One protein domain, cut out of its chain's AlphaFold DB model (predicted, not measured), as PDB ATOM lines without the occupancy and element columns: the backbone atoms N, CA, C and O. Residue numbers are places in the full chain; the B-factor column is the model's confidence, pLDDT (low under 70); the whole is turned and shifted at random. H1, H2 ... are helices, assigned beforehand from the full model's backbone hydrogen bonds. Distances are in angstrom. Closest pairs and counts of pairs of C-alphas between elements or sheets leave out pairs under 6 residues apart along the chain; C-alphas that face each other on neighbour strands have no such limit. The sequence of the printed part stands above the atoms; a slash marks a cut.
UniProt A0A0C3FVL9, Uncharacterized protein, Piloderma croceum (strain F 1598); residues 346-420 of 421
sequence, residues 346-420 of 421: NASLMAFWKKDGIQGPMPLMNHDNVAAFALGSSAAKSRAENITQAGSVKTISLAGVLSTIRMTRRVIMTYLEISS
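What this domain is: This is residues 346 to 420 of the 421 residues of an uncharacterized protein of Piloderma croceum (strain F 1598) (UniProt A0A0C3FVL9). A long helix, H4, sticks out as an arm by its residues 398 to 420, of which 398 to 418 belong to it, from a small loose body with the short helix H1 at one side and a helical hairpin of two short helices, H2 and H3, at the other. The long link of residues 356 to 366 runs through the body from H1 to the hairpin, and H4 starts out between these two sides. The printed part has 75 residues with four named helices, in the order H1, H2, H3, H4, and no named strand; the class is all helix. The whole is extended, with a radius of gyration of the C-alphas of 18.6 A, and its outline is flat, 58 by 31 by 14 A, the arm making the length.

How they stand to each other: H1, residues 346 to 355, touches no helix. The long link of 11 residues leads from it to H2, residues 367 to 375, and H1 and H2 are apart. A tight link of 2 residues leads on to H3, residues 378 to 387. H2 and H3 touch and form a helical hairpin, with 13 pairs of C-alphas within 8 A; their closest C-alphas, those of Phe 373 and Lys 381, are 4.3 A apart. They run opposite ways at a shallow tilt of 30 degrees. A tight link of 3 residues joins H3 to H4, residues 391 to 418, yet H3 and H4 are apart, as are H2 and H4 and also H1 and H3. H1 and H4 are close but not clearly touching: their closest C-alphas, those of Asn 346 and Val 393, are 7.8 A apart. They run opposite ways at a shallow tilt of 26 degrees. In H1, H2, H3 and H4 every pair of O of residue i and N of residue i+4 is within hydrogen-bond range.

Where its parts are: H1 begins with C-alpha 346 at (490.977, 373.863, 411.892) and measures 14.2 A from first to last C-alpha. H2 measures 12.0 A and H3 14.3 A; C-alpha 378, the first of H3, is at (506.279, 365.394, 391.647). H4, the longest helix with 28 residues, measures 40.4 A and ends with C-alpha 418 at (480.854, 414.836, 402.999). It has a kink of 30 degrees near residue 401.

The domain as a whole: The two C-alphas farthest apart, those of Asp 356 and Ser 420, are 60.0 A apart. Without residues 398 to 420, which stand free, the body has 52 residues and spans 31 by 24 by 14 A. The printed part has no cut, and its one long link is that from H1 to H2. The mean pLDDT of the printed part is 74.9; residues 399 to 420 are under 70, and the mean over H4 is 53.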
ATOM      1  N   ASN A 346     490.827 374.299 413.280       87.69
ATOM      2  CA  ASN A 346     490.977 373.863 411.892       87.69
ATOM      3  C   ASN A 346     491.940 372.671 411.772       87.69
ATOM      4  O   ASN A 346     491.621 371.699 411.095       87.69
ATOM      5  N   ALA A 347     493.093 372.712 412.446       86.12
ATOM      6  CA  ALA A 347     494.047 371.603 412.435       86.12
ATOM      7  C   ALA A 347     493.435 370.314 413.013       86.12
ATOM      8  O   ALA A 347     493.575 369.246 412.414       86.12
ATOM      9  N   SER A 348     492.703 370.415 414.127       90.69
ATOM     10  CA  SER A 348     492.002 369.282 414.736       90.69
ATOM     11  C   SER A 348     490.919 368.698 413.826       90.69
ATOM     12  O   SER A 348     490.837 367.479 413.707       90.69
ATOM     13  N   LEU A 349     490.129 369.534 413.139       91.38
ATOM     14  CA  LEU A 349     489.112 369.071 412.183       91.38
ATOM     15  C   LEU A 349     489.732 368.372 410.968       91.38
ATOM     16  O   LEU A 349     489.282 367.294 410.583       91.38
ATOM     17  N   MET A 350     490.808 368.933 410.406       88.00
ATOM     18  CA  MET A 350     491.540 368.307 409.298       88.00
ATOM     19  C   MET A 350     492.114 366.941 409.696       88.00
ATOM     20  O   MET A 350     492.033 365.985 408.925       88.00
ATOM     21  N   ALA A 351     492.661 366.831 410.911       89.75
ATOM     22  CA  ALA A 351     493.158 365.566 411.444       89.75
ATOM     23  C   ALA A 351     492.028 364.552 411.683       89.75
ATOM     24  O   ALA A 351     492.191 363.377 411.362       89.75
ATOM     25  N   PHE A 352     490.885 365.007 412.202       95.00
ATOM     26  CA  PHE A 352     489.699 364.185 412.431       95.00
ATOM     27  C   PHE A 352     489.164 363.572 411.131       95.00
ATOM     28  O   PHE A 352     489.050 362.352 411.048       95.00
ATOM     29  N   TRP A 353     488.927 364.377 410.086       94.62
ATOM     30  CA  TRP A 353     488.444 363.867 408.794       94.62
ATOM     31  C   TRP A 353     489.375 362.808 408.205       94.62
ATOM     32  O   TRP A 353     488.922 361.758 407.756       94.62
ATOM     33  N   LYS A 354     490.691 363.045 408.279       90.38
ATOM     34  CA  LYS A 354     491.695 362.082 407.819       90.38
ATOM     35  C   LYS A 354     491.669 360.783 408.627       90.38
ATOM     36  O   LYS A 354     491.777 359.712 408.039       90.38
ATOM     37  N   LYS A 355     491.567 360.876 409.956       95.44
ATOM     38  CA  LYS A 355     491.566 359.719 410.862       95.44
ATOM     39  C   LYS A 355     490.345 358.826 410.639       95.44
ATOM     40  O   LYS A 355     490.492 357.609 410.607       95.44
ATOM     41  N   ASP A 356     489.179 359.434 410.457       96.62
ATOM     42  CA  ASP A 356     487.904 358.717 410.393       96.62
ATOM     43  C   ASP A 356     487.490 358.376 408.948       96.62
ATOM     44  O   ASP A 356     486.404 357.853 408.714       96.62
ATOM     45  N   GLY A 357     488.349 358.666 407.961       94.75
ATOM     46  CA  GLY A 357     488.077 358.391 406.547       94.75
ATOM     47  C   GLY A 357     486.915 359.209 405.976       94.75
ATOM     48  O   GLY A 357     486.336 358.836 404.958       94.75
ATOM     49  N   ILE A 358     486.560 360.318 406.627       95.19
ATOM     50  CA  ILE A 358     485.493 361.216 406.190       95.19
ATOM     51  C   ILE A 358     486.074 362.182 405.160       95.19
ATOM     52  O   ILE A 358     487.137 362.771 405.364       95.19
ATOM     53  N   GLN A 359     485.359 362.387 404.056       93.56
ATOM     54  CA  GLN A 359     485.752 363.379 403.064       93.56
ATOM     55  C   GLN A 359     485.709 364.785 403.682       93.56
ATOM     56  O   GLN A 359     484.645 365.309 404.008       93.56
ATOM     57  N   GLY A 360     486.886 365.389 403.847       90.38
ATOM     58  CA  GLY A 360     487.021 366.767 404.305       90.38
ATOM     59  C   GLY A 360     486.638 367.800 403.232       90.38
ATOM     60  O   GLY A 360     486.323 367.448 402.092       90.38
ATOM     61  N   PRO A 361     486.688 369.100 403.571       90.19
ATOM     62  CA  PRO A 361     486.433 370.191 402.644       90.19
ATOM     63  C   PRO A 361     487.349 370.133 401.424       90.19
ATOM     64  O   PRO A 361     488.541 369.848 401.537       90.19
ATOM     65  N   MET A 362     486.794 370.468 400.261       89.62
ATOM     66  CA  MET A 362     487.535 370.472 399.004       89.62
ATOM     67  C   MET A 362     488.638 371.551 399.018       89.62
ATOM     68  O   MET A 362     488.337 372.723 399.281       89.62
ATOM     69  N   PRO A 363     489.904 371.192 398.734       89.88
ATOM     70  CA  PRO A 363     490.978 372.161 398.541       89.88
ATOM     71  C   PRO A 363     490.710 373.043 397.319       89.88
ATOM     72  O   PRO A 363     490.327 372.555 396.260       89.88
ATOM     73  N   LEU A 364     490.945 374.348 397.452       89.88
ATOM     74  CA  LEU A 364     490.761 375.325 396.373       89.88
ATOM     75  C   LEU A 364     492.111 375.944 396.011       89.88
ATOM     76  O   LEU A 364     492.561 376.927 396.621       89.88
ATOM     77  N   MET A 365     492.759 375.340 395.016       88.56
ATOM     78  CA  MET A 365     494.049 375.785 394.490       88.56
ATOM     79  C   MET A 365     493.917 377.188 393.879       88.56
ATOM     80  O   MET A 365     492.917 377.508 393.240       88.56
ATOM     81  N   ASN A 366     494.910 378.053 394.106       85.50
ATOM     82  CA  ASN A 366     495.040 379.282 393.318       85.50
ATOM     83  C   ASN A 366     495.620 378.946 391.933       85.50
ATOM     84  O   ASN A 366     496.062 377.822 391.703       85.50
ATOM     85  N   HIS A 367     495.624 379.916 391.020       83.06
ATOM     86  CA  HIS A 367     496.091 379.713 389.648       83.06
ATOM     87  C   HIS A 367     497.507 379.106 389.583       83.06
ATOM     88  O   HIS A 367     497.735 378.146 388.851       83.06
ATOM     89  N   ASP A 368     498.425 379.591 390.422       84.06
ATOM     90  CA  ASP A 368     499.804 379.091 390.469       84.06
ATOM     91  C   ASP A 368     499.883 377.644 390.959       84.06
ATOM     92  O   ASP A 368     500.597 376.829 390.378       84.06
ATOM     93  N   ASN A 369     499.116 377.290 391.993       89.06
ATOM     94  CA  ASN A 369     499.059 375.921 392.494       89.06
ATOM     95  C   ASN A 369     498.374 374.991 391.493       89.06
ATOM     96  O   ASN A 369     498.801 373.849 391.374       89.06
ATOM     97  N   VAL A 370     497.368 375.461 390.745       91.25
ATOM     98  CA  VAL A 370     496.762 374.694 389.644       91.25
ATOM     99  C   VAL A 370     497.810 374.409 388.570       91.25
ATOM    100  O   VAL A 370     497.967 373.259 388.164       91.25
ATOM    101  N   ALA A 371     498.572 375.422 388.150       89.25
ATOM    102  CA  ALA A 371     499.634 375.257 387.162       89.25
ATOM    103  C   ALA A 371     500.742 374.315 387.667       89.25
ATOM    104  O   ALA A 371     501.147 373.395 386.957       89.25
ATOM    105  N   ALA A 372     501.185 374.484 388.916       91.06
ATOM    106  CA  ALA A 372     502.181 373.622 389.550       91.06
ATOM    107  C   ALA A 372     501.683 372.178 389.725       91.06
ATOM    108  O   ALA A 372     502.460 371.237 389.571       91.06
ATOM    109  N   PHE A 373     500.395 371.984 390.005       91.19
ATOM    110  CA  PHE A 373     499.792 370.664 390.132       91.19
ATOM    111  C   PHE A 373     499.625 369.962 388.776       91.19
ATOM    112  O   PHE A 373     499.904 368.768 388.641       91.19
ATOM    113  N   ALA A 374     499.214 370.698 387.744       91.88
ATOM    114  CA  ALA A 374     499.025 370.152 386.406       91.88
ATOM    115  C   ALA A 374     500.367 369.834 385.723       91.88
ATOM    116  O   ALA A 374     500.567 368.719 385.234       91.88
ATOM    117  N   LEU A 375     501.297 370.793 385.740       92.50
ATOM    118  CA  LEU A 375     502.493 370.805 384.891       92.50
ATOM    119  C   LEU A 375     503.809 370.630 385.664       92.50
ATOM    120  O   LEU A 375     504.856 370.431 385.052       92.50
ATOM    121  N   GLY A 376     503.788 370.726 386.995       90.69
ATOM    122  CA  GLY A 376     504.997 370.677 387.814       90.69
ATOM    123  C   GLY A 376     505.560 369.270 388.032       90.69
ATOM    124  O   GLY A 376     504.911 368.249 387.789       90.69
ATOM    125  N   SER A 377     506.790 369.222 388.552       94.19
ATOM    126  CA  SER A 377     507.431 367.988 389.024       94.19
ATOM    127  C   SER A 377     506.654 367.354 390.185       94.19
ATOM    128  O   SER A 377     505.869 368.027 390.848       94.19
ATOM    129  N   SER A 378     506.911 366.079 390.499       93.56
ATOM    130  CA  SER A 378     506.279 365.394 391.647       93.56
ATOM    131  C   SER A 378     506.387 366.203 392.954       93.56
ATOM    132  O   SER A 378     505.405 366.372 393.677       93.56
ATOM    133  N   ALA A 379     507.549 366.819 393.197       93.62
ATOM    134  CA  ALA A 379     507.757 367.706 394.338       93.62
ATOM    135  C   ALA A 379     506.878 368.970 394.281       93.62
ATOM    136  O   ALA A 379     506.325 369.380 395.300       93.62
ATOM    137  N   ALA A 380     506.715 369.577 393.101       90.50
ATOM    138  CA  ALA A 380     505.853 370.743 392.917       90.50
ATOM    139  C   ALA A 380     504.367 370.398 393.097       90.50
ATOM    140  O   ALA A 380     503.657 371.156 393.756       90.50
ATOM    141  N   LYS A 381     503.917 369.237 392.600       93.50
ATOM    142  CA  LYS A 381     502.543 368.747 392.792       93.50
ATOM    143  C   LYS A 381     502.237 368.514 394.265       93.50
ATOM    144  O   LYS A 381     501.281 369.076 394.787       93.50
ATOM    145  N   SER A 382     503.109 367.776 394.952       90.75
ATOM    146  CA  SER A 382     502.936 367.482 396.376       90.75
ATOM    147  C   SER A 382     502.989 368.758 397.223       90.75
ATOM    148  O   SER A 382     502.200 368.937 398.148       90.75
ATOM    149  N   ARG A 383     503.858 369.716 396.872       89.81
ATOM    150  CA  ARG A 383     503.853 371.041 397.501       89.81
ATOM    151  C   ARG A 383     502.531 371.773 397.261       89.81
ATOM    152  O   ARG A 383     501.982 372.291 398.226       89.81
ATOM    153  N   ALA A 384     502.035 371.820 396.024       89.50
ATOM    154  CA  ALA A 384     500.785 372.494 395.672       89.50
ATOM    155  C   ALA A 384     499.585 371.912 396.436       89.50
ATOM    156  O   ALA A 384     498.770 372.677 396.950       89.50
ATOM    157  N   GLU A 385     499.511 370.590 396.590       88.44
ATOM    158  CA  GLU A 385     498.508 369.928 397.433       88.44
ATOM    159  C   GLU A 385     498.645 370.332 398.905       88.44
ATOM    160  O   GLU A 385     497.668 370.749 399.522       88.44
ATOM    161  N   ASN A 386     499.864 370.286 399.452       86.75
ATOM    162  CA  ASN A 386     500.113 370.542 400.873       86.75
ATOM    163  C   ASN A 386     499.874 372.000 401.296       86.75
ATOM    164  O   ASN A 386     499.474 372.250 402.431       86.75
ATOM    165  N   ILE A 387     500.139 372.971 400.417       85.00
ATOM    166  CA  ILE A 387     499.964 374.400 400.739       85.00
ATOM    167  C   ILE A 387     498.570 374.927 400.391       85.00
ATOM    168  O   ILE A 387     498.223 376.049 400.767       85.00
ATOM    169  N   THR A 388     497.769 374.157 399.651       88.31
ATOM    170  CA  THR A 388     496.429 374.587 399.261       88.31
ATOM    171  C   THR A 388     495.476 374.512 400.446       88.31
ATOM    172  O   THR A 388     495.320 373.485 401.099       88.31
ATOM    173  N   GLN A 389     494.804 375.628 400.711       86.62
ATOM    174  CA  GLN A 389     493.819 375.734 401.781       86.62
ATOM    175  C   GLN A 389     492.442 375.238 401.323       86.62
ATOM    176  O   GLN A 389     492.080 375.341 400.147       86.62
ATOM    177  N   ALA A 390     491.650 374.762 402.281       87.75
ATOM    178  CA  ALA A 390     490.297 374.257 402.077       87.75
ATOM    179  C   ALA A 390     489.327 374.833 403.122       87.75
ATOM    180  O   ALA A 390     489.745 375.429 404.120       87.75
ATOM    181  N   GLY A 391     488.027 374.635 402.893       87.12
ATOM    182  CA  GLY A 391     486.982 374.909 403.882       87.12
ATOM    183  C   GLY A 391     486.920 376.364 404.351       87.12
ATOM    184  O   GLY A 391     487.165 377.295 403.586       87.12
ATOM    185  N   SER A 392     486.583 376.561 405.628       78.06
ATOM    186  CA  SER A 392     486.344 377.887 406.214       78.06
ATOM    187  C   SER A 392     487.564 378.805 406.158       78.06
ATOM    188  O   SER A 392     487.398 379.995 405.913       78.06
ATOM    189  N   VAL A 393     488.785 378.278 406.308       81.44
ATOM    190  CA  VAL A 393     490.022 379.070 406.197       81.44
ATOM    191  C   VAL A 393     490.144 379.685 404.806       81.44
ATOM    192  O   VAL A 393     490.389 380.885 404.680       81.44
ATOM    193  N   LYS A 394     489.908 378.891 403.756       84.31
ATOM    194  CA  LYS A 394     489.917 379.401 402.385       84.31
ATOM    195  C   LYS A 394     488.760 380.369 402.143       84.31
ATOM    196  O   LYS A 394     488.986 381.429 401.566       84.31
ATOM    197  N   THR A 395     487.552 380.037 402.595       77.00
ATOM    198  CA  THR A 395     486.376 380.906 402.447       77.00
ATOM    199  C   THR A 395     486.602 382.264 403.099       77.00
ATOM    200  O   THR A 395     486.329 383.280 402.474       77.00
ATOM    201  N   ILE A 396     487.146 382.302 404.317       73.19
ATOM    202  CA  ILE A 396     487.448 383.547 405.031       73.19
ATOM    203  C   ILE A 396     488.601 384.292 404.361       73.19
ATOM    204  O   ILE A 396     488.535 385.509 404.260       73.19
ATOM    205  N   SER A 397     489.623 383.598 403.856       74.44
ATOM    206  CA  SER A 397     490.698 384.225 403.076       74.44
ATOM    207  C   SER A 397     490.146 384.935 401.831       74.44
ATOM    208  O   SER A 397     490.394 386.125 401.630       74.44
ATOM    209  N   LEU A 398     489.294 384.258 401.055       74.25
ATOM    210  CA  LEU A 398     488.617 384.837 399.888       74.25
ATOM    211  C   LEU A 398     487.648 385.964 400.282       74.25
ATOM    212  O   LEU A 398     487.624 387.014 399.647       74.25
ATOM    213  N   ALA A 399     486.874 385.774 401.352       68.12
ATOM    214  CA  ALA A 399     485.975 386.794 401.879       68.12
ATOM    215  C   ALA A 399     486.741 388.006 402.415       68.12
ATOM    216  O   ALA A 399     486.238 389.116 402.311       68.12
ATOM    217  N   GLY A 400     487.945 387.813 402.952       63.44
ATOM    218  CA  GLY A 400     488.865 388.863 403.361       63.44
ATOM    219  C   GLY A 400     489.275 389.702 402.163       63.44
ATOM    220  O   GLY A 400     489.060 390.904 402.188       63.44
ATOM    221  N   VAL A 401     489.718 389.071 401.073       63.41
ATOM    222  CA  VAL A 401     490.010 389.764 399.804       63.41
ATOM    223  C   VAL A 401     488.792 390.564 399.313       63.41
ATOM    224  O   VAL A 401     488.916 391.740 398.983       63.41
ATOM    225  N   LEU A 402     487.590 389.978 399.353       54.50
ATOM    226  CA  LEU A 402     486.341 390.664 398.985       54.50
ATOM    227  C   LEU A 402     485.934 391.781 399.963       54.50
ATOM    228  O   LEU A 402     485.317 392.771 399.573       54.50
ATOM    229  N   SER A 403     486.234 391.620 401.248       43.94
ATOM    230  CA  SER A 403     485.886 392.576 402.301       43.94
ATOM    231  C   SER A 403     486.863 393.736 402.352       43.94
ATOM    232  O   SER A 403     486.430 394.839 402.660       43.94
ATOM    233  N   THR A 404     488.127 393.533 401.977       46.66
ATOM    234  CA  THR A 404     489.065 394.617 401.673       46.66
ATOM    235  C   THR A 404     488.454 395.497 400.587       46.66
ATOM    236  O   THR A 404     488.256 396.679 400.823       46.66
ATOM    237  N   ILE A 405     487.953 394.904 399.495       44.25
ATOM    238  CA  ILE A 405     487.238 395.634 398.431       44.25
ATOM    239  C   ILE A 405     485.988 396.382 398.972       44.25
ATOM    240  O   ILE A 405     485.692 397.501 398.551       44.25
ATOM    241  N   ARG A 406     485.247 395.815 399.942       33.34
ATOM    242  CA  ARG A 406     484.026 396.421 400.531       33.34
ATOM    243  C   ARG A 406     484.267 397.464 401.632       33.34
ATOM    244  O   ARG A 406     483.490 398.413 401.722       33.34
ATOM    245  N   MET A 407     485.286 397.322 402.479       31.22
ATOM    246  CA  MET A 407     485.667 398.362 403.443       31.22
ATOM    247  C   MET A 407     486.161 399.604 402.700       31.22
ATOM    248  O   MET A 407     485.781 400.711 403.074       31.22
ATOM    249  N   THR A 408     486.860 399.420 401.578       37.88
ATOM    250  CA  THR A 408     487.205 400.504 400.651       37.88
ATOM    251  C   THR A 408     485.957 401.189 400.084       37.88
ATOM    252  O   THR A 408     485.897 402.415 400.046       37.88
ATOM    253  N   ARG A 409     484.889 400.436 399.768       34.81
ATOM    254  CA  ARG A 409     483.587 401.009 399.367       34.81
ATOM    255  C   ARG A 409     482.960 401.882 400.462       34.81
ATOM    256  O   ARG A 409     482.378 402.909 400.144       34.81
ATOM    257  N   ARG A 410     483.073 401.512 401.744       32.50
ATOM    258  CA  ARG A 410     482.524 402.313 402.857       32.50
ATOM    259  C   ARG A 410     483.316 403.601 403.091       32.50
ATOM    260  O   ARG A 410     482.701 404.628 403.327       32.50
ATOM    261  N   VAL A 411     484.645 403.552 402.963       38.72
ATOM    262  CA  VAL A 411     485.505 404.745 403.025       38.72
ATOM    263  C   VAL A 411     485.165 405.703 401.880       38.72
ATOM    264  O   VAL A 411     484.916 406.875 402.134       38.72
ATOM    265  N   ILE A 412     485.035 405.204 400.645       40.16
ATOM    266  CA  ILE A 412     484.625 406.015 399.485       40.16
ATOM    267  C   ILE A 412     483.240 406.657 399.704       40.16
ATOM    268  O   ILE A 412     483.064 407.836 399.413       40.16
ATOM    269  N   MET A 413     482.275 405.926 400.275       37.09
ATOM    270  CA  MET A 413     480.908 406.423 400.508       37.09
ATOM    271  C   MET A 413     480.837 407.517 401.584       37.09
ATOM    272  O   MET A 413     480.218 408.550 401.340       37.09
ATOM    273  N   THR A 414     481.522 407.358 402.724       37.94
ATOM    274  CA  THR A 414     481.573 408.410 403.759       37.94
ATOM    275  C   THR A 414     482.227 409.692 403.225       37.94
ATOM    276  O   THR A 414     481.846 410.793 403.610       37.94
ATOM    277  N   TYR A 415     483.187 409.572 402.302       35.78
ATOM    278  CA  TYR A 415     483.847 410.725 401.682       35.78
ATOM    279  C   TYR A 415     482.994 411.427 400.608       35.78
ATOM    280  O   TYR A 415     483.089 412.649 400.466       35.78
ATOM    281  N   LEU A 416     482.132 410.706 399.886       37.12
ATOM    282  CA  LEU A 416     481.205 411.295 398.909       37.12
ATOM    283  C   LEU A 416     480.002 411.993 399.574       37.12
ATOM    284  O   LEU A 416     479.569 413.040 399.091       37.12
ATOM    285  N   GLU A 417     479.512 411.494 400.713       37.03
ATOM    286  CA  GLU A 417     478.468 412.171 401.507       37.03
ATOM    287  C   GLU A 417     478.965 413.504 402.104       37.03
ATOM    288  O   GLU A 417     478.240 414.496 402.097       37.03
ATOM    289  N   ILE A 418     480.235 413.582 402.520       38.97
ATOM    290  CA  ILE A 418     480.854 414.836 402.999       38.97
ATOM    291  C   ILE A 418     481.079 415.844 401.858       38.97
ATOM    292  O   ILE A 418     481.126 417.041 402.099       38.97
ATOM    293  N   SER A 419     481.204 415.383 400.610       33.94
ATOM    294  CA  SER A 419     481.457 416.248 399.443       33.94
ATOM    295  C   SER A 419     480.179 416.779 398.774       33.94
ATOM    296  O   SER A 419     480.258 417.579 397.843       33.94
ATOM    297  N   SER A 420     479.010 416.290 399.198       35.00
ATOM    298  CA  SER A 420     477.683 416.670 398.688       35.00
ATOM    299  C   SER A 420     476.860 417.499 399.688       35.00
ATOM    300  O   SER A 420     475.711 417.835 399.398       35.00
TER     301      SER A 420